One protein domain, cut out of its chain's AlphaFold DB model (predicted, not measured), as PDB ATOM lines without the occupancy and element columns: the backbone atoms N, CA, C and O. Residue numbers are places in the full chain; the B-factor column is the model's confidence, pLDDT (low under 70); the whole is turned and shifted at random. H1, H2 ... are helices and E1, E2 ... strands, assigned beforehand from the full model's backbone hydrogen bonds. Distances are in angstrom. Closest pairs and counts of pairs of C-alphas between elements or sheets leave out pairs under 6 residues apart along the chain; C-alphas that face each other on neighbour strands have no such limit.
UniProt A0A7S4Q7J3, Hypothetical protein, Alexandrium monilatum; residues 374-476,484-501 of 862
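This is residues 374 to 476 and 484 to 501 of the 862 residues of the protein "Hypothetical protein" of Alexandrium monilatum (UniProt A0A7S4Q7J3). A twisted sheet of three strands has one long helix, H2, packed slantwise over its edge strand E3, while H1 and H3 only graze the sheet, each with one end. The 121 printed residues include three named helices and three named strands, in the order E1 E2 H1 H2 H3 E3. The sheet runs E2 E1 E3, antiparallel, and the class is mixed, helices and strands. The whole is compact, with a radius of gyration of the C-alphas of 14.8 A and spans of 41 by 34 by 27 A.

The inner strand is E1, residues 374 to 385, between E2, residues 388 to 394, and E3, residues 485 to 500. E1 and E2 form a hairpin, with N 381 and O 392 within hydrogen-bond range at 2.8 A. Across E1 and E3, N 382 and O 489 are 2.8 A apart. H2, residues 430 to 450, is on the sheet at a height of 7.9 A, over E3, slantwise at 47 degrees on the local plane; their closest C-alphas, Asn 442 and Leu 489, are 5.6 A apart. H1, residues 396 to 410, only grazes the sheet with residues 396 to 399, and is near H2. H3, residues 463 to 469, only grazes the sheet with residues 466 to 469. H1 and H3 are close but not clearly touching, with closest C-alphas, Leu 406 and Gln 464, 7.7 A apart. Every O i to N i+4 pair is within hydrogen-bond range in H3, 10 of 11 in H1 and 14 of 17 in H2.

E1 begins at C-alpha 374 (-16.779, -33.687, 2.587), is 31.6 A long and bends by 57 degrees at residue 377. E3, 29.9 A, bends by 90 degrees at residue 495 and ends at C-alpha 500 (-21.189, -28.865, 4.050). H2 is 31.2 A long, H1 21.0 A, E2 18.7 A and H3 10.0 A.

The C-alphas farthest apart, Arg 428 and Pro 476, are 44.4 A apart. Residues 477 to 483 are not printed, and C-alphas 476 and 484 are 12.5 A apart across the cut. The links H1 to H2 and H2 to H3 are long. The model's pLDDT is under 70 at residues 423 to 434, 456 and 472 to 476.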
ATOM      1  N   ASN A 374     -17.640 -33.831   3.766       74.69
ATOM      2  CA  ASN A 374     -16.779 -33.687   2.587       74.69
ATOM      3  C   ASN A 374     -15.384 -33.174   2.979       74.69
ATOM      4  O   ASN A 374     -15.229 -32.445   3.962       74.69
ATOM      5  N   TRP A 375     -14.369 -33.501   2.175       74.94
ATOM      6  CA  TRP A 375     -13.033 -32.909   2.287       74.94
ATOM      7  C   TRP A 375     -13.014 -31.493   1.707       74.94
ATOM      8  O   TRP A 375     -13.012 -31.316   0.487       74.94
ATOM      9  N   VAL A 376     -12.940 -30.484   2.572       77.06
ATOM     10  CA  VAL A 376     -12.924 -29.068   2.188       77.06
ATOM     11  C   VAL A 376     -11.517 -28.496   2.414       77.06
ATOM     12  O   VAL A 376     -10.915 -28.773   3.454       77.06
ATOM     13  N   PRO A 377     -10.944 -27.732   1.462       81.31
ATOM     14  CA  PRO A 377      -9.725 -26.980   1.727       81.31
ATOM     15  C   PRO A 377     -10.025 -25.886   2.756       81.31
ATOM     16  O   PRO A 377     -10.988 -25.142   2.605       81.31
ATOM     17  N   VAL A 378      -9.190 -25.780   3.782       85.12
ATOM     18  CA  VAL A 378      -9.307 -24.777   4.846       85.12
ATOM     19  C   VAL A 378      -7.991 -24.034   5.014       85.12
ATOM     20  O   VAL A 378      -6.933 -24.522   4.606       85.12
ATOM     21  N   MET A 379      -8.062 -22.858   5.619       85.88
ATOM     22  CA  MET A 379      -6.914 -22.043   5.974       85.88
ATOM     23  C   MET A 379      -7.009 -21.668   7.448       85.88
ATOM     24  O   MET A 379      -8.038 -21.144   7.879       85.88
ATOM     25  N   ASP A 380      -5.953 -21.946   8.209       87.25
ATOM     26  CA  ASP A 380      -5.896 -21.574   9.622       87.25
ATOM     27  C   ASP A 380      -5.323 -20.162   9.757       87.25
ATOM     28  O   ASP A 380      -4.198 -19.892   9.322       87.25
ATOM     29  N   VAL A 381      -6.094 -19.269  10.375       89.69
ATOM     30  CA  VAL A 381      -5.682 -17.906  10.714       89.69
ATOM     31  C   VAL A 381      -5.527 -17.810  12.229       89.69
ATOM     32  O   VAL A 381      -6.508 -17.812  12.969       89.69
ATOM     33  N   HIS A 382      -4.288 -17.751  12.704       89.81
ATOM     34  CA  HIS A 382      -3.964 -17.505  14.108       89.81
ATOM     35  C   HIS A 382      -4.144 -16.023  14.428       89.81
ATOM     36  O   HIS A 382      -3.553 -15.179  13.755       89.81
ATOM     37  N   VAL A 383      -4.947 -15.716  15.445       90.06
ATOM     38  CA  VAL A 383      -5.309 -14.357  15.860       90.06
ATOM     39  C   VAL A 383      -4.943 -14.158  17.329       90.06
ATOM     40  O   VAL A 383      -5.282 -14.979  18.181       90.06
ATOM     41  N   GLU A 384      -4.270 -13.048  17.624       88.81
ATOM     42  CA  GLU A 384      -3.918 -12.600  18.974       88.81
ATOM     43  C   GLU A 384      -4.603 -11.257  19.240       88.81
ATOM     44  O   GLU A 384      -4.364 -10.282  18.522       88.81
ATOM     45  N   ARG A 385      -5.446 -11.193  20.273       85.50
ATOM     46  CA  ARG A 385      -6.213 -10.004  20.662       85.50
ATOM     47  C   ARG A 385      -6.097  -9.806  22.168       85.50
ATOM     48  O   ARG A 385      -6.477 -10.693  22.924       85.50
ATOM     49  N   GLY A 386      -5.529  -8.680  22.601       80.75
ATOM     50  CA  GLY A 386      -5.286  -8.427  24.027       80.75
ATOM     51  C   GLY A 386      -4.458  -9.532  24.699       80.75
ATOM     52  O   GLY A 386      -3.254  -9.642  24.442       80.75
ATOM     53  N   ALA A 387      -5.082 -10.321  25.578       73.50
ATOM     54  CA  ALA A 387      -4.486 -11.501  26.220       73.50
ATOM     55  C   ALA A 387      -4.953 -12.851  25.625       73.50
ATOM     56  O   ALA A 387      -4.401 -13.894  25.978       73.50
ATOM     57  N   ASP A 388      -5.943 -12.833  24.731       78.56
ATOM     58  CA  ASP A 388      -6.537 -14.013  24.101       78.56
ATOM     59  C   ASP A 388      -5.800 -14.370  22.796       78.56
ATOM     60  O   ASP A 388      -5.438 -13.504  21.993       78.56
ATOM     61  N   ALA A 389      -5.604 -15.667  22.554       83.00
ATOM     62  CA  ALA A 389      -5.041 -16.194  21.311       83.00
ATOM     63  C   ALA A 389      -5.872 -17.390  20.834       83.00
ATOM     64  O   ALA A 389      -6.101 -18.321  21.606       83.00
ATOM     65  N   TYR A 390      -6.325 -17.377  19.580       86.38
ATOM     66  CA  TYR A 390      -7.199 -18.400  18.990       86.38
ATOM     67  C   TYR A 390      -6.878 -18.632  17.510       86.38
ATOM     68  O   TYR A 390      -6.224 -17.817  16.865       86.38
ATOM     69  N   GLN A 391      -7.327 -19.763  16.962       87.12
ATOM     70  CA  GLN A 391      -7.132 -20.108  15.553       87.12
ATOM     71  C   GLN A 391      -8.481 -20.195  14.846       87.12
ATOM     72  O   GLN A 391      -9.306 -21.047  15.168       87.12
ATOM     73  N   LEU A 392      -8.705 -19.314  13.876       88.44
ATOM     74  CA  LEU A 392      -9.880 -19.336  13.017       88.44
ATOM     75  C   LEU A 392      -9.655 -20.317  11.866       88.44
ATOM     76  O   LEU A 392      -8.673 -20.198  11.137       88.44
ATOM     77  N   ILE A 393     -10.579 -21.259  11.676       88.19
ATOM     78  CA  ILE A 393     -10.584 -22.153  10.512       88.19
ATOM     79  C   ILE A 393     -11.522 -21.543   9.466       88.19
ATOM     80  O   ILE A 393     -12.731 -21.444   9.700       88.19
ATOM     81  N   VAL A 394     -10.970 -21.135   8.323       88.19
ATOM     82  CA  VAL A 394     -11.666 -20.332   7.304       88.19
ATOM     83  C   VAL A 394     -11.603 -21.011   5.930       88.19
ATOM     84  O   VAL A 394     -10.601 -21.633   5.583       88.19
ATOM     85  N   ASP A 395     -12.656 -20.892   5.114       87.12
ATOM     86  CA  ASP A 395     -12.608 -21.316   3.705       87.12
ATOM     87  C   ASP A 395     -11.677 -20.362   2.910       87.12
ATOM     88  O   ASP A 395     -11.870 -19.141   2.966       87.12
ATOM     89  N   PRO A 396     -10.679 -20.857   2.147       86.44
ATOM     90  CA  PRO A 396      -9.760 -20.011   1.384       86.44
ATOM     91  C   PRO A 396     -10.463 -19.077   0.391       86.44
ATOM     92  O   PRO A 396      -9.965 -17.983   0.120       86.44
ATOM     93  N   MET A 397     -11.623 -19.474  -0.149       85.12
ATOM     94  CA  MET A 397     -12.427 -18.617  -1.021       85.12
ATOM     95  C   MET A 397     -13.191 -17.539  -0.254       85.12
ATOM     96  O   MET A 397     -13.434 -16.478  -0.828       85.12
ATOM     97  N   ALA A 398     -13.557 -17.783   1.007       85.69
ATOM     98  CA  ALA A 398     -14.160 -16.769   1.867       85.69
ATOM     99  C   ALA A 398     -13.120 -15.711   2.261       85.69
ATOM    100  O   ALA A 398     -13.372 -14.527   2.053       85.69
ATOM    101  N   LEU A 399     -11.919 -16.121   2.696       89.00
ATOM    102  CA  LEU A 399     -10.834 -15.175   2.992       89.00
ATOM    103  C   LEU A 399     -10.455 -14.356   1.749       89.00
ATOM    104  O   LEU A 399     -10.462 -13.134   1.796       89.00
ATOM    105  N   ALA A 400     -10.214 -15.003   0.603       87.75
ATOM    106  CA  ALA A 400      -9.864 -14.303  -0.638       87.75
ATOM    107  C   ALA A 400     -11.009 -13.456  -1.234       87.75
ATOM    108  O   ALA A 400     -10.794 -12.714  -2.197       87.75
ATOM    109  N   ARG A 401     -12.239 -13.585  -0.725       89.19
ATOM    110  CA  ARG A 401     -13.348 -12.678  -1.031       89.19
ATOM    111  C   ARG A 401     -13.292 -11.465  -0.105       89.19
ATOM    112  O   ARG A 401     -13.078 -10.369  -0.614       89.19
ATOM    113  N   TRP A 402     -13.324 -11.699   1.207       91.44
ATOM    114  CA  TRP A 402     -13.221 -10.670   2.245       91.44
ATOM    115  C   TRP A 402     -12.012  -9.747   2.036       91.44
ATOM    116  O   TRP A 402     -12.174  -8.534   2.003       91.44
ATOM    117  N   SER A 403     -10.816 -10.287   1.767       91.19
ATOM    118  CA  SER A 403      -9.617  -9.470   1.526       91.19
ATOM    119  C   SER A 403      -9.739  -8.550   0.302       91.19
ATOM    120  O   SER A 403      -9.157  -7.470   0.293       91.19
ATOM    121  N   ARG A 404     -10.477  -8.961  -0.741       89.88
ATOM    122  CA  ARG A 404     -10.698  -8.137  -1.943       89.88
ATOM    123  C   ARG A 404     -11.796  -7.103  -1.742       89.88
ATOM    124  O   ARG A 404     -11.650  -6.002  -2.253       89.88
ATOM    125  N   GLU A 405     -12.860  -7.455  -1.027       90.69
ATOM    126  CA  GLU A 405     -13.946  -6.536  -0.667       90.69
ATOM    127  C   GLU A 405     -13.407  -5.427   0.251       90.69
ATOM    128  O   GLU A 405     -13.502  -4.255  -0.102       90.69
ATOM    129  N   LEU A 406     -12.689  -5.797   1.319       91.06
ATOM    130  CA  LEU A 406     -12.040  -4.857   2.237       91.06
ATOM    131  C   LEU A 406     -11.043  -3.936   1.512       91.06
ATOM    132  O   LEU A 406     -11.067  -2.725   1.701       91.06
ATOM    133  N   HIS A 407     -10.182  -4.478   0.643       91.56
ATOM    134  CA  HIS A 407      -9.257  -3.642  -0.126       91.56
ATOM    135  C   HIS A 407      -9.989  -2.713  -1.109       91.56
ATOM    136  O   HIS A 407      -9.609  -1.557  -1.243       91.56
ATOM    137  N   ALA A 408     -11.036  -3.182  -1.794       89.19
ATOM    138  CA  ALA A 408     -11.789  -2.350  -2.735       89.19
ATOM    139  C   ALA A 408     -12.520  -1.181  -2.049       89.19
ATOM    140  O   ALA A 408     -12.652  -0.122  -2.653       89.19
ATOM    141  N   GLU A 409     -12.970  -1.358  -0.806       88.88
ATOM    142  CA  GLU A 409     -13.669  -0.319  -0.038       88.88
ATOM    143  C   GLU A 409     -12.715   0.663   0.667       88.88
ATOM    144  O   GLU A 409     -13.014   1.854   0.771       88.88
ATOM    145  N   PHE A 410     -11.557   0.184   1.137       88.62
ATOM    146  CA  PHE A 410     -10.681   0.958   2.022       88.62
ATOM    147  C   PHE A 410      -9.350   1.418   1.408       88.62
ATOM    148  O   PHE A 410      -8.742   2.323   1.976       88.62
ATOM    149  N   ALA A 411      -8.891   0.889   0.265       87.12
ATOM    150  CA  ALA A 411      -7.569   1.238  -0.289       87.12
ATOM    151  C   ALA A 411      -7.411   2.716  -0.690       87.12
ATOM    152  O   ALA A 411      -6.324   3.265  -0.556       87.12
ATOM    153  N   GLU A 412      -8.481   3.388  -1.127       85.31
ATOM    154  CA  GLU A 412      -8.439   4.830  -1.434       85.31
ATOM    155  C   GLU A 412      -8.493   5.717  -0.175       85.31
ATOM    156  O   GLU A 412      -8.199   6.909  -0.239       85.31
ATOM    157  N   ARG A 413      -8.880   5.148   0.977       85.75
ATOM    158  CA  ARG A 413      -9.162   5.866   2.237       85.75
ATOM    159  C   ARG A 413      -8.192   5.533   3.375       85.75
ATOM    160  O   ARG A 413      -8.269   6.160   4.435       85.75
ATOM    161  N   CYS A 414      -7.321   4.542   3.177       83.81
ATOM    162  CA  CYS A 414      -6.372   4.053   4.170       83.81
ATOM    163  C   CYS A 414      -4.930   4.229   3.713       83.81
ATOM    164  O   CYS A 414      -4.514   3.674   2.697       83.81
ATOM    165  N   GLU A 415      -4.132   4.915   4.524       77.44
ATOM    166  CA  GLU A 415      -2.689   4.980   4.309       77.44
ATOM    167  C   GLU A 415      -2.030   3.676   4.797       77.44
ATOM    168  O   GLU A 415      -2.253   3.237   5.931       77.44
ATOM    169  N   GLY A 416      -1.231   3.042   3.931       78.81
ATOM    170  CA  GLY A 416      -0.463   1.833   4.256       78.81
ATOM    171  C   GLY A 416      -1.209   0.494   4.158       78.81
ATOM    172  O   GLY A 416      -0.721  -0.489   4.711       78.81
ATOM    173  N   LEU A 417      -2.364   0.425   3.482       88.12
ATOM    174  CA  LEU A 417      -3.033  -0.847   3.171       88.12
ATOM    175  C   LEU A 417      -2.408  -1.494   1.920       88.12
ATOM    176  O   LEU A 417      -2.434  -0.913   0.838       88.12
ATOM    177  N   GLU A 418      -1.861  -2.703   2.057       89.12
ATOM    178  CA  GLU A 418      -1.258  -3.454   0.945       89.12
ATOM    179  C   GLU A 418      -2.330  -4.184   0.105       89.12
ATOM    180  O   GLU A 418      -3.389  -4.540   0.633       89.12
ATOM    181  N   PRO A 419      -2.083  -4.479  -1.186       87.19
ATOM    182  CA  PRO A 419      -3.012  -5.244  -2.008       87.19
ATOM    183  C   PRO A 419      -3.037  -6.741  -1.638       87.19
ATOM    184  O   PRO A 419      -1.989  -7.355  -1.414       87.19
ATOM    185  N   PRO A 420      -4.219  -7.389  -1.625       87.56
ATOM    186  CA  PRO A 420      -4.328  -8.819  -1.356       87.56
ATOM    187  C   PRO A 420      -3.750  -9.659  -2.515       87.56
ATOM    188  O   PRO A 420      -3.830  -9.250  -3.677       87.56
ATOM    189  N   PRO A 421      -3.217 -10.869  -2.245       83.12
ATOM    190  CA  PRO A 421      -2.586 -11.704  -3.269       83.12
ATOM    191  C   PRO A 421      -3.561 -12.088  -4.390       83.12
ATOM    192  O   PRO A 421      -4.664 -12.587  -4.137       83.12
ATOM    193  N   SER A 422      -3.144 -11.906  -5.644       71.31
ATOM    194  CA  SER A 422      -4.015 -12.150  -6.798       71.31
ATOM    195  C   SER A 422      -4.017 -13.620  -7.249       71.31
ATOM    196  O   SER A 422      -3.089 -14.392  -6.997       71.31
ATOM    197  N   ARG A 423      -5.071 -14.037  -7.967       59.78
ATOM    198  CA  ARG A 423      -5.195 -15.416  -8.493       59.78
ATOM    199  C   ARG A 423      -4.128 -15.784  -9.534       59.78
ATOM    200  O   ARG A 423      -3.878 -16.972  -9.721       59.78
ATOM    201  N   SER A 424      -3.533 -14.805 -10.214       53.31
ATOM    202  CA  SER A 424      -2.494 -14.995 -11.236       53.31
ATOM    203  C   SER A 424      -1.070 -15.005 -10.663       53.31
ATOM    204  O   SER A 424      -0.135 -15.392 -11.362       53.31
ATOM    205  N   GLU A 425      -0.885 -14.641  -9.391       52.25
ATOM    206  CA  GLU A 425       0.418 -14.626  -8.722       52.25
ATOM    207  C   GLU A 425       0.825 -16.030  -8.256       52.25
ATOM    208  O   GLU A 425       0.735 -16.422  -7.089       52.25
ATOM    209  N   GLY A 426       1.290 -16.818  -9.221       45.50
ATOM    210  CA  GLY A 426       1.862 -18.134  -8.995       45.50
ATOM    211  C   GLY A 426       2.892 -18.485 -10.061       45.50
ATOM    212  O   GLY A 426       2.598 -18.494 -11.252       45.50
ATOM    213  N   SER A 427       4.101 -18.840  -9.624       46.56
ATOM    214  CA  SER A 427       5.069 -19.524 -10.487       46.56
ATOM    215  C   SER A 427       4.460 -20.817 -11.054       46.56
ATOM    216  O   SER A 427       3.627 -21.448 -10.401       46.56
ATOM    217  N   ARG A 428       4.927 -21.272 -12.227       47.22
ATOM    218  CA  ARG A 428       4.470 -22.514 -12.895       47.22
ATOM    219  C   ARG A 428       4.625 -23.791 -12.037       47.22
ATOM    220  O   ARG A 428       4.111 -24.840 -12.409       47.22
ATOM    221  N   SER A 429       5.311 -23.718 -10.891       45.59
ATOM    222  CA  SER A 429       5.397 -24.783  -9.884       45.59
ATOM    223  C   SER A 429       4.322 -24.632  -8.796       45.59
ATOM    224  O   SER A 429       4.360 -23.684  -8.004       45.59
ATOM    225  N   ARG A 430       3.414 -25.621  -8.699       50.12
ATOM    226  CA  ARG A 430       2.336 -25.685  -7.686       50.12
ATOM    227  C   ARG A 430       2.835 -25.476  -6.248       50.12
ATOM    228  O   ARG A 430       2.177 -24.769  -5.487       50.12
ATOM    229  N   ASN A 431       4.004 -26.021  -5.900       48.16
ATOM    230  CA  ASN A 431       4.494 -26.042  -4.517       48.16
ATOM    231  C   ASN A 431       5.187 -24.732  -4.106       48.16
ATOM    232  O   ASN A 431       4.935 -24.234  -3.013       48.16
ATOM    233  N   ARG A 432       6.002 -24.111  -4.979       53.22
ATOM    234  CA  ARG A 432       6.628 -22.806  -4.663       53.22
ATOM    235  C   ARG A 432       5.617 -21.658  -4.633       53.22
ATOM    236  O   ARG A 432       5.779 -20.732  -3.849       53.22
ATOM    237  N   GLY A 433       4.560 -21.723  -5.446       59.75
ATOM    238  CA  GLY A 433       3.517 -20.692  -5.456       59.75
ATOM    239  C   GLY A 433       2.676 -20.626  -4.173       59.75
ATOM    240  O   GLY A 433       2.111 -19.578  -3.886       59.75
ATOM    241  N   ALA A 434       2.578 -21.712  -3.398       63.22
ATOM    242  CA  ALA A 434       1.763 -21.740  -2.181       63.22
ATOM    243  C   ALA A 434       2.362 -20.889  -1.049       63.22
ATOM    244  O   ALA A 434       1.653 -20.056  -0.488       63.22
ATOM    245  N   GLY A 435       3.664 -21.037  -0.772       70.31
ATOM    246  CA  GLY A 435       4.355 -20.267   0.271       70.31
ATOM    247  C   GLY A 435       4.285 -18.757   0.030       70.31
ATOM    248  O   GLY A 435       3.860 -18.021   0.913       70.31
ATOM    249  N   VAL A 436       4.571 -18.313  -1.200       75.38
ATOM    250  CA  VAL A 436       4.529 -16.888  -1.587       75.38
ATOM    251  C   VAL A 436       3.130 -16.277  -1.420       75.38
ATOM    252  O   VAL A 436       3.003 -15.116  -1.040       75.38
ATOM    253  N   ARG A 437       2.054 -17.041  -1.668       76.81
ATOM    254  CA  ARG A 437       0.680 -16.557  -1.439       76.81
ATOM    255  C   ARG A 437       0.331 -16.445   0.044       76.81
ATOM    256  O   ARG A 437      -0.370 -15.507   0.410       76.81
ATOM    257  N   VAL A 438       0.806 -17.367   0.884       82.88
ATOM    258  CA  VAL A 438       0.628 -17.294   2.348       82.88
ATOM    259  C   VAL A 438       1.423 -16.121   2.924       82.88
ATOM    260  O   VAL A 438       0.886 -15.356   3.714       82.88
ATOM    261  N   GLU A 439       2.660 -15.923   2.468       84.50
ATOM    262  CA  GLU A 439       3.503 -14.781   2.834       84.50
ATOM    263  C   GLU A 439       2.837 -13.445   2.469       84.50
ATOM    264  O   GLU A 439       2.627 -12.616   3.349       84.50
ATOM    265  N   ARG A 440       2.376 -13.276   1.221       86.38
ATOM    266  CA  ARG A 440       1.622 -12.078   0.805       86.38
ATOM    267  C   ARG A 440       0.308 -11.890   1.565       86.38
ATOM    268  O   ARG A 440      -0.044 -10.759   1.878       86.38
ATOM    269  N   MET A 441      -0.409 -12.968   1.887       90.12
ATOM    270  CA  MET A 441      -1.603 -12.889   2.738       90.12
ATOM    271  C   MET A 441      -1.251 -12.426   4.161       90.12
ATOM    272  O   MET A 441      -2.011 -11.672   4.755       90.12
ATOM    273  N   ASN A 442      -0.092 -12.816   4.694       91.88
ATOM    274  CA  ASN A 442       0.388 -12.340   5.992       91.88
ATOM    275  C   ASN A 442       0.809 -10.867   5.952       91.88
ATOM    276  O   ASN A 442       0.488 -10.139   6.888       91.88
ATOM    277  N   THR A 443       1.433 -10.401   4.866       91.56
ATOM    278  CA  THR A 443       1.687  -8.969   4.644       91.56
ATOM    279  C   THR A 443       0.377  -8.178   4.577       91.56
ATOM    280  O   THR A 443       0.239  -7.174   5.271       91.56
ATOM    281  N   PHE A 444      -0.617  -8.671   3.828       92.44
ATOM    282  CA  PHE A 444      -1.954  -8.076   3.766       92.44
ATOM    283  C   PHE A 444      -2.603  -7.991   5.156       92.44
ATOM    284  O   PHE A 444      -2.970  -6.905   5.596       92.44
ATOM    285  N   LEU A 445      -2.688  -9.112   5.882       92.19
ATOM    286  CA  LEU A 445      -3.279  -9.161   7.225       92.19
ATOM    287  C   LEU A 445      -2.552  -8.241   8.215       92.19
ATOM    288  O   LEU A 445      -3.214  -7.564   8.993       92.19
ATOM    289  N   ALA A 446      -1.218  -8.164   8.164       91.44
ATOM    290  CA  ALA A 446      -0.454  -7.221   8.975       91.44
ATOM    291  C   ALA A 446      -0.808  -5.765   8.633       91.44
ATOM    292  O   ALA A 446      -1.087  -4.987   9.544       91.44
ATOM    293  N   SER A 447      -0.884  -5.423   7.339       91.69
ATOM    294  CA  SER A 447      -1.271  -4.077   6.892       91.69
ATOM    295  C   SER A 447      -2.687  -3.697   7.342       91.69
ATOM    296  O   SER A 447      -2.892  -2.579   7.797       91.69
ATOM    297  N   VAL A 448      -3.641  -4.639   7.349       91.00
ATOM    298  CA  VAL A 448      -5.012  -4.415   7.851       91.00
ATOM    299  C   VAL A 448      -5.037  -4.058   9.344       91.00
ATOM    300  O   VAL A 448      -5.882  -3.269   9.766       91.00
ATOM    301  N   LEU A 449      -4.115  -4.598  10.150       90.44
ATOM    302  CA  LEU A 449      -4.040  -4.277  11.580       90.44
ATOM    303  C   LEU A 449      -3.404  -2.906  11.863       90.44
ATOM    304  O   LEU A 449      -3.737  -2.278  12.870       90.44
ATOM    305  N   THR A 450      -2.509  -2.437  10.988       89.19
ATOM    306  CA  THR A 450      -1.768  -1.174  11.161       89.19
ATOM    307  C   THR A 450      -2.330   0.011  10.374       89.19
ATOM    308  O   THR A 450      -2.038   1.154  10.726       89.19
ATOM    309  N   ALA A 451      -3.100  -0.234   9.310       88.81
ATOM    310  CA  ALA A 451      -3.638   0.804   8.435       88.81
ATOM    311  C   ALA A 451      -4.593   1.745   9.181       88.81
ATOM    312  O   ALA A 451      -5.337   1.344  10.084       88.81
ATOM    313  N   ARG A 452      -4.585   3.018   8.775       86.69
ATOM    314  CA  ARG A 452      -5.415   4.070   9.372       86.69
ATOM    315  C   ARG A 452      -6.391   4.623   8.350       86.69
ATOM    316  O   ARG A 452      -5.969   5.079   7.293       86.69
ATOM    317  N   VAL A 453      -7.675   4.617   8.699       86.06
ATOM    318  CA  VAL A 453      -8.737   5.285   7.940       86.06
ATOM    319  C   VAL A 453      -8.668   6.774   8.271       86.06
ATOM    320  O   VAL A 453      -8.693   7.125   9.454       86.06
ATOM    321  N   ALA A 454      -8.614   7.638   7.253       76.12
ATOM    322  CA  ALA A 454      -8.435   9.087   7.429       76.12
ATOM    323  C   ALA A 454      -9.409   9.728   8.444       76.12
ATOM    324  O   ALA A 454      -9.003  10.592   9.220       76.12
ATOM    325  N   ASP A 455     -10.659   9.245   8.488       71.81
ATOM    326  CA  ASP A 455     -11.744   9.822   9.295       71.81
ATOM    327  C   ASP A 455     -12.195   8.954  10.490       71.81
ATOM    328  O   ASP A 455     -12.982   9.419  11.313       71.81
ATOM    329  N   ALA A 456     -11.749   7.691  10.584       68.56
ATOM    330  CA  ALA A 456     -12.354   6.681  11.476       68.56
ATOM    331  C   ALA A 456     -11.378   5.950  12.421       68.56
ATOM    332  O   ALA A 456     -11.809   5.153  13.252       68.56
ATOM    333  N   GLY A 457     -10.071   6.234  12.359       82.75
ATOM    334  CA  GLY A 457      -9.083   5.658  13.280       82.75
ATOM    335  C   GLY A 457      -8.311   4.478  12.687       82.75
ATOM    336  O   GLY A 457      -7.749   4.594  11.600       82.75
ATOM    337  N   LEU A 458      -8.197   3.371  13.426       86.25
ATOM    338  CA  LEU A 458      -7.479   2.166  12.986       86.25
ATOM    339  C   LEU A 458      -8.427   1.230  12.226       86.25
ATOM    340  O   LEU A 458      -9.484   0.886  12.749       86.25
ATOM    341  N   LEU A 459      -8.021   0.740  11.050       85.81
ATOM    342  CA  LEU A 459      -8.846  -0.133  10.198       85.81
ATOM    343  C   LEU A 459      -9.303  -1.417  10.921       85.81
ATOM    344  O   LEU A 459     -10.406  -1.908  10.698       85.81
ATOM    345  N   GLN A 460      -8.504  -1.921  11.866       86.50
ATOM    346  CA  GLN A 460      -8.871  -3.058  12.722       86.50
ATOM    347  C   GLN A 460     -10.079  -2.833  13.652       86.50
ATOM    348  O   GLN A 460     -10.573  -3.804  14.227       86.50
ATOM    349  N   GLN A 461     -10.553  -1.594  13.820       85.12
ATOM    350  CA  GLN A 461     -11.747  -1.268  14.609       85.12
ATOM    351  C   GLN A 461     -13.039  -1.304  13.773       85.12
ATOM    352  O   GLN A 461     -14.127  -1.318  14.350       85.12
ATOM    353  N   GLU A 462     -12.944  -1.380  12.441       87.00
ATOM    354  CA  GLU A 462     -14.115  -1.432  11.564       87.00
ATOM    355  C   GLU A 462     -14.965  -2.700  11.803       87.00
ATOM    356  O   GLU A 462     -14.415  -3.788  12.041       87.00
ATOM    357  N   PRO A 463     -16.308  -2.628  11.681       83.81
ATOM    358  CA  PRO A 463     -17.199  -3.781  11.844       83.81
ATOM    359  C   PRO A 463     -16.857  -4.968  10.932       83.81
ATOM    360  O   PRO A 463     -17.003  -6.122  11.332       83.81
ATOM    361  N   GLN A 464     -16.356  -4.703   9.720       85.06
ATOM    362  CA  GLN A 464     -15.958  -5.750   8.772       85.06
ATOM    363  C   GLN A 464     -14.711  -6.531   9.215       85.06
ATOM    364  O   GLN A 464     -14.601  -7.726   8.936       85.06
ATOM    365  N   VAL A 465     -13.764  -5.877   9.897       86.44
ATOM    366  CA  VAL A 465     -12.524  -6.516  10.365       86.44
ATOM    367  C   VAL A 465     -12.758  -7.197  11.708       86.44
ATOM    368  O   VAL A 465     -12.451  -8.381  11.861       86.44
ATOM    369  N   THR A 466     -13.391  -6.498  12.652       85.44
ATOM    370  CA  THR A 466     -13.773  -7.046  13.964       85.44
ATOM    371  C   THR A 466     -14.746  -8.223  13.852       85.44
ATOM    372  O   THR A 466     -14.616  -9.183  14.607       85.44
ATOM    373  N   GLY A 467     -15.678  -8.199  12.893       82.69
ATOM    374  CA  GLY A 467     -16.618  -9.294  12.640       82.69
ATOM    375  C   GLY A 467     -15.991 -10.530  11.984       82.69
ATOM    376  O   GLY A 467     -16.471 -11.640  12.204       82.69
ATOM    377  N   PHE A 468     -14.917 -10.360  11.205       86.56
ATOM    378  CA  PHE A 468     -14.246 -11.461  10.503       86.56
ATOM    379  C   PHE A 468     -13.100 -12.085  11.314       86.56
ATOM    380  O   PHE A 468     -12.988 -13.308  11.375       86.56
ATOM    381  N   LEU A 469     -12.252 -11.258  11.938       87.12
ATOM    382  CA  LEU A 469     -11.144 -11.712  12.785       87.12
ATOM    383  C   LEU A 469     -11.563 -11.957  14.240       87.12
ATOM    384  O   LEU A 469     -10.813 -12.583  14.981       87.12
ATOM    385  N   GLY A 470     -12.735 -11.474  14.662       83.88
ATOM    386  CA  GLY A 470     -13.286 -11.728  15.990       83.88
ATOM    387  C   GLY A 470     -13.693 -13.186  16.205       83.88
ATOM    388  O   GLY A 470     -13.930 -13.946  15.268       83.88
ATOM    389  N   ARG A 471     -13.805 -13.588  17.474       78.69
ATOM    390  CA  ARG A 471     -14.154 -14.955  17.873       78.69
ATOM    391  C   ARG A 471     -15.674 -15.192  17.788       78.69
ATOM    392  O   ARG A 471     -16.406 -14.598  18.581       78.69
ATOM    393  N   PRO A 472     -16.173 -16.096  16.917       67.62
ATOM    394  CA  PRO A 472     -17.600 -16.404  16.825       67.62
ATOM    395  C   PRO A 472     -18.229 -16.776  18.175       67.62
ATOM    396  O   PRO A 472     -17.700 -17.609  18.910       67.62
ATOM    397  N   GLY A 473     -19.383 -16.181  18.486       61.16
ATOM    398  CA  GLY A 473     -20.149 -16.458  19.707       61.16
ATOM    399  C   GLY A 473     -19.742 -15.645  20.942       61.16
ATOM    400  O   GLY A 473     -20.538 -15.556  21.872       61.16
ATOM    401  N   HIS A 474     -18.578 -14.985  20.938       61.88
ATOM    402  CA  HIS A 474     -18.350 -13.840  21.820       61.88
ATOM    403  C   HIS A 474     -18.910 -12.595  21.129       61.88
ATOM    404  O   HIS A 474     -18.372 -12.142  20.120       61.88
ATOM    405  N   GLY A 475     -19.995 -12.035  21.670       52.25
ATOM    406  CA  GLY A 475     -20.351 -10.650  21.357       52.25
ATOM    407  C   GLY A 475     -19.244  -9.696  21.828       52.25
ATOM    408  O   GLY A 475     -18.388 -10.111  22.617       52.25
ATOM    409  N   PRO A 476     -19.242  -8.426  21.385       52.62
ATOM    410  CA  PRO A 476     -18.403  -7.412  22.010       52.62
ATOM    411  C   PRO A 476     -18.800  -7.327  23.486       52.62
ATOM    412  O   PRO A 476     -19.902  -6.883  23.805       52.62
ATOM    413  N   GLU A 484      -7.178  -4.271  21.019       80.19
ATOM    414  CA  GLU A 484      -6.542  -4.295  19.709       80.19
ATOM    415  C   GLU A 484      -6.051  -5.705  19.358       80.19
ATOM    416  O   GLU A 484      -5.581  -6.483  20.205       80.19
ATOM    417  N   PHE A 485      -6.150  -6.031  18.073       86.75
ATOM    418  CA  PHE A 485      -5.536  -7.213  17.500       86.75
ATOM    419  C   PHE A 485      -4.030  -6.967  17.395       86.75
ATOM    420  O   PHE A 485      -3.565  -6.111  16.647       86.75
ATOM    421  N   LYS A 486      -3.251  -7.743  18.147       87.06
ATOM    422  CA  LYS A 486      -1.784  -7.684  18.128       87.06
ATOM    423  C   LYS A 486      -1.208  -8.383  16.904       87.06
ATOM    424  O   LYS A 486      -0.119  -8.034  16.452       87.06
ATOM    425  N   ARG A 487      -1.900  -9.415  16.407       88.50
ATOM    426  CA  ARG A 487      -1.394 -10.272  15.333       88.50
ATOM    427  C   ARG A 487      -2.505 -11.045  14.631       88.50
ATOM    428  O   ARG A 487      -3.391 -11.583  15.290       88.50
ATOM    429  N   ALA A 488      -2.384 -11.180  13.315       90.94
ATOM    430  CA  ALA A 488      -3.125 -12.139  12.503       90.94
ATOM    431  C   ALA A 488      -2.147 -12.829  11.536       90.94
ATOM    432  O   ALA A 488      -1.406 -12.149  10.826       90.94
ATOM    433  N   LEU A 489      -2.113 -14.165  11.522       89.44
ATOM    434  CA  LEU A 489      -1.267 -14.964  10.629       89.44
ATOM    435  C   LEU A 489      -2.058 -16.098   9.982       89.44
ATOM    436  O   LEU A 489      -2.508 -17.014  10.662       89.44
ATOM    437  N   CYS A 490      -2.111 -16.104   8.658       88.00
ATOM    438  CA  CYS A 490      -2.337 -17.303   7.869       88.00
ATOM    439  C   CYS A 490      -1.153 -18.272   8.058       88.00
ATOM    440  O   CYS A 490      -0.017 -17.969   7.681       88.00
ATOM    441  N   LEU A 491      -1.416 -19.437   8.657       80.88
ATOM    442  CA  LEU A 491      -0.404 -20.466   8.925       80.88
ATOM    443  C   LEU A 491      -0.179 -21.397   7.725       80.88
ATOM    444  O   LEU A 491       0.926 -21.900   7.523       80.88
ATOM    445  N   GLY A 492      -1.219 -21.625   6.922       70.94
ATOM    446  CA  GLY A 492      -1.160 -22.478   5.739       70.94
ATOM    447  C   GLY A 492      -2.530 -22.994   5.303       70.94
ATOM    448  O   GLY A 492      -3.515 -22.901   6.035       70.94
ATOM    449  N   GLN A 493      -2.574 -23.555   4.094       77.94
ATOM    450  CA  GLN A 493      -3.746 -24.240   3.555       77.94
ATOM    451  C   GLN A 493      -3.612 -25.752   3.776       77.94
ATOM    452  O   GLN A 493      -2.601 -26.342   3.396       77.94
ATOM    453  N   ARG A 494      -4.660 -26.378   4.309       73.69
ATOM    454  CA  ARG A 494      -4.774 -27.832   4.519       73.69
ATOM    455  C   ARG A 494      -6.161 -28.336   4.110       73.69
ATOM    456  O   ARG A 494      -6.956 -27.571   3.558       73.69
ATOM    457  N   ARG A 495      -6.473 -29.615   4.337       77.06
ATOM    458  CA  ARG A 495      -7.815 -30.181   4.097       77.06
ATOM    459  C   ARG A 495      -8.415 -30.644   5.417       77.06
ATOM    460  O   ARG A 495      -7.744 -31.296   6.203       77.06
ATOM    461  N   LEU A 496      -9.690 -30.345   5.633       73.94
ATOM    462  CA  LEU A 496     -10.451 -30.859   6.767       73.94
ATOM    463  C   LEU A 496     -11.724 -31.554   6.307       73.94
ATOM    464  O   LEU A 496     -12.327 -31.197   5.293       73.94
ATOM    465  N   TRP A 497     -12.168 -32.509   7.119       71.25
ATOM    466  CA  TRP A 497     -13.545 -32.968   7.094       71.25
ATOM    467  C   TRP A 497     -14.466 -31.856   7.599       71.25
ATOM    468  O   TRP A 497     -14.411 -31.487   8.771       71.25
ATOM    469  N   ALA A 498     -15.333 -31.353   6.726       73.06
ATOM    470  CA  ALA A 498     -16.360 -30.381   7.075       73.06
ATOM    471  C   ALA A 498     -17.743 -30.880   6.640       73.06
ATOM    472  O   ALA A 498     -17.890 -31.566   5.626       73.06
ATOM    473  N   TYR A 499     -18.764 -30.516   7.413       76.31
ATOM    474  CA  TYR A 499     -20.157 -30.870   7.151       76.31
ATOM    475  C   TYR A 499     -20.810 -29.787   6.291       76.31
ATOM    476  O   TYR A 499     -21.487 -28.898   6.809       76.31
ATOM    477  N   ARG A 500     -20.587 -29.837   4.972       73.06
ATOM    478  CA  ARG A 500     -21.189 -28.865   4.050       73.06
ATOM    479  C   ARG A 500     -22.700 -29.058   3.974       73.06
ATOM    480  O   ARG A 500     -23.215 -30.178   3.970       73.06
ATOM    481  N   LEU A 501     -23.409 -27.937   3.912       78.81
ATOM    482  CA  LEU A 501     -24.848 -27.930   3.703       78.81
ATOM    483  C   LEU A 501     -25.174 -28.297   2.256       78.81
ATOM    484  O   LEU A 501     -24.460 -27.919   1.326       78.81
TER     485      LEU A 501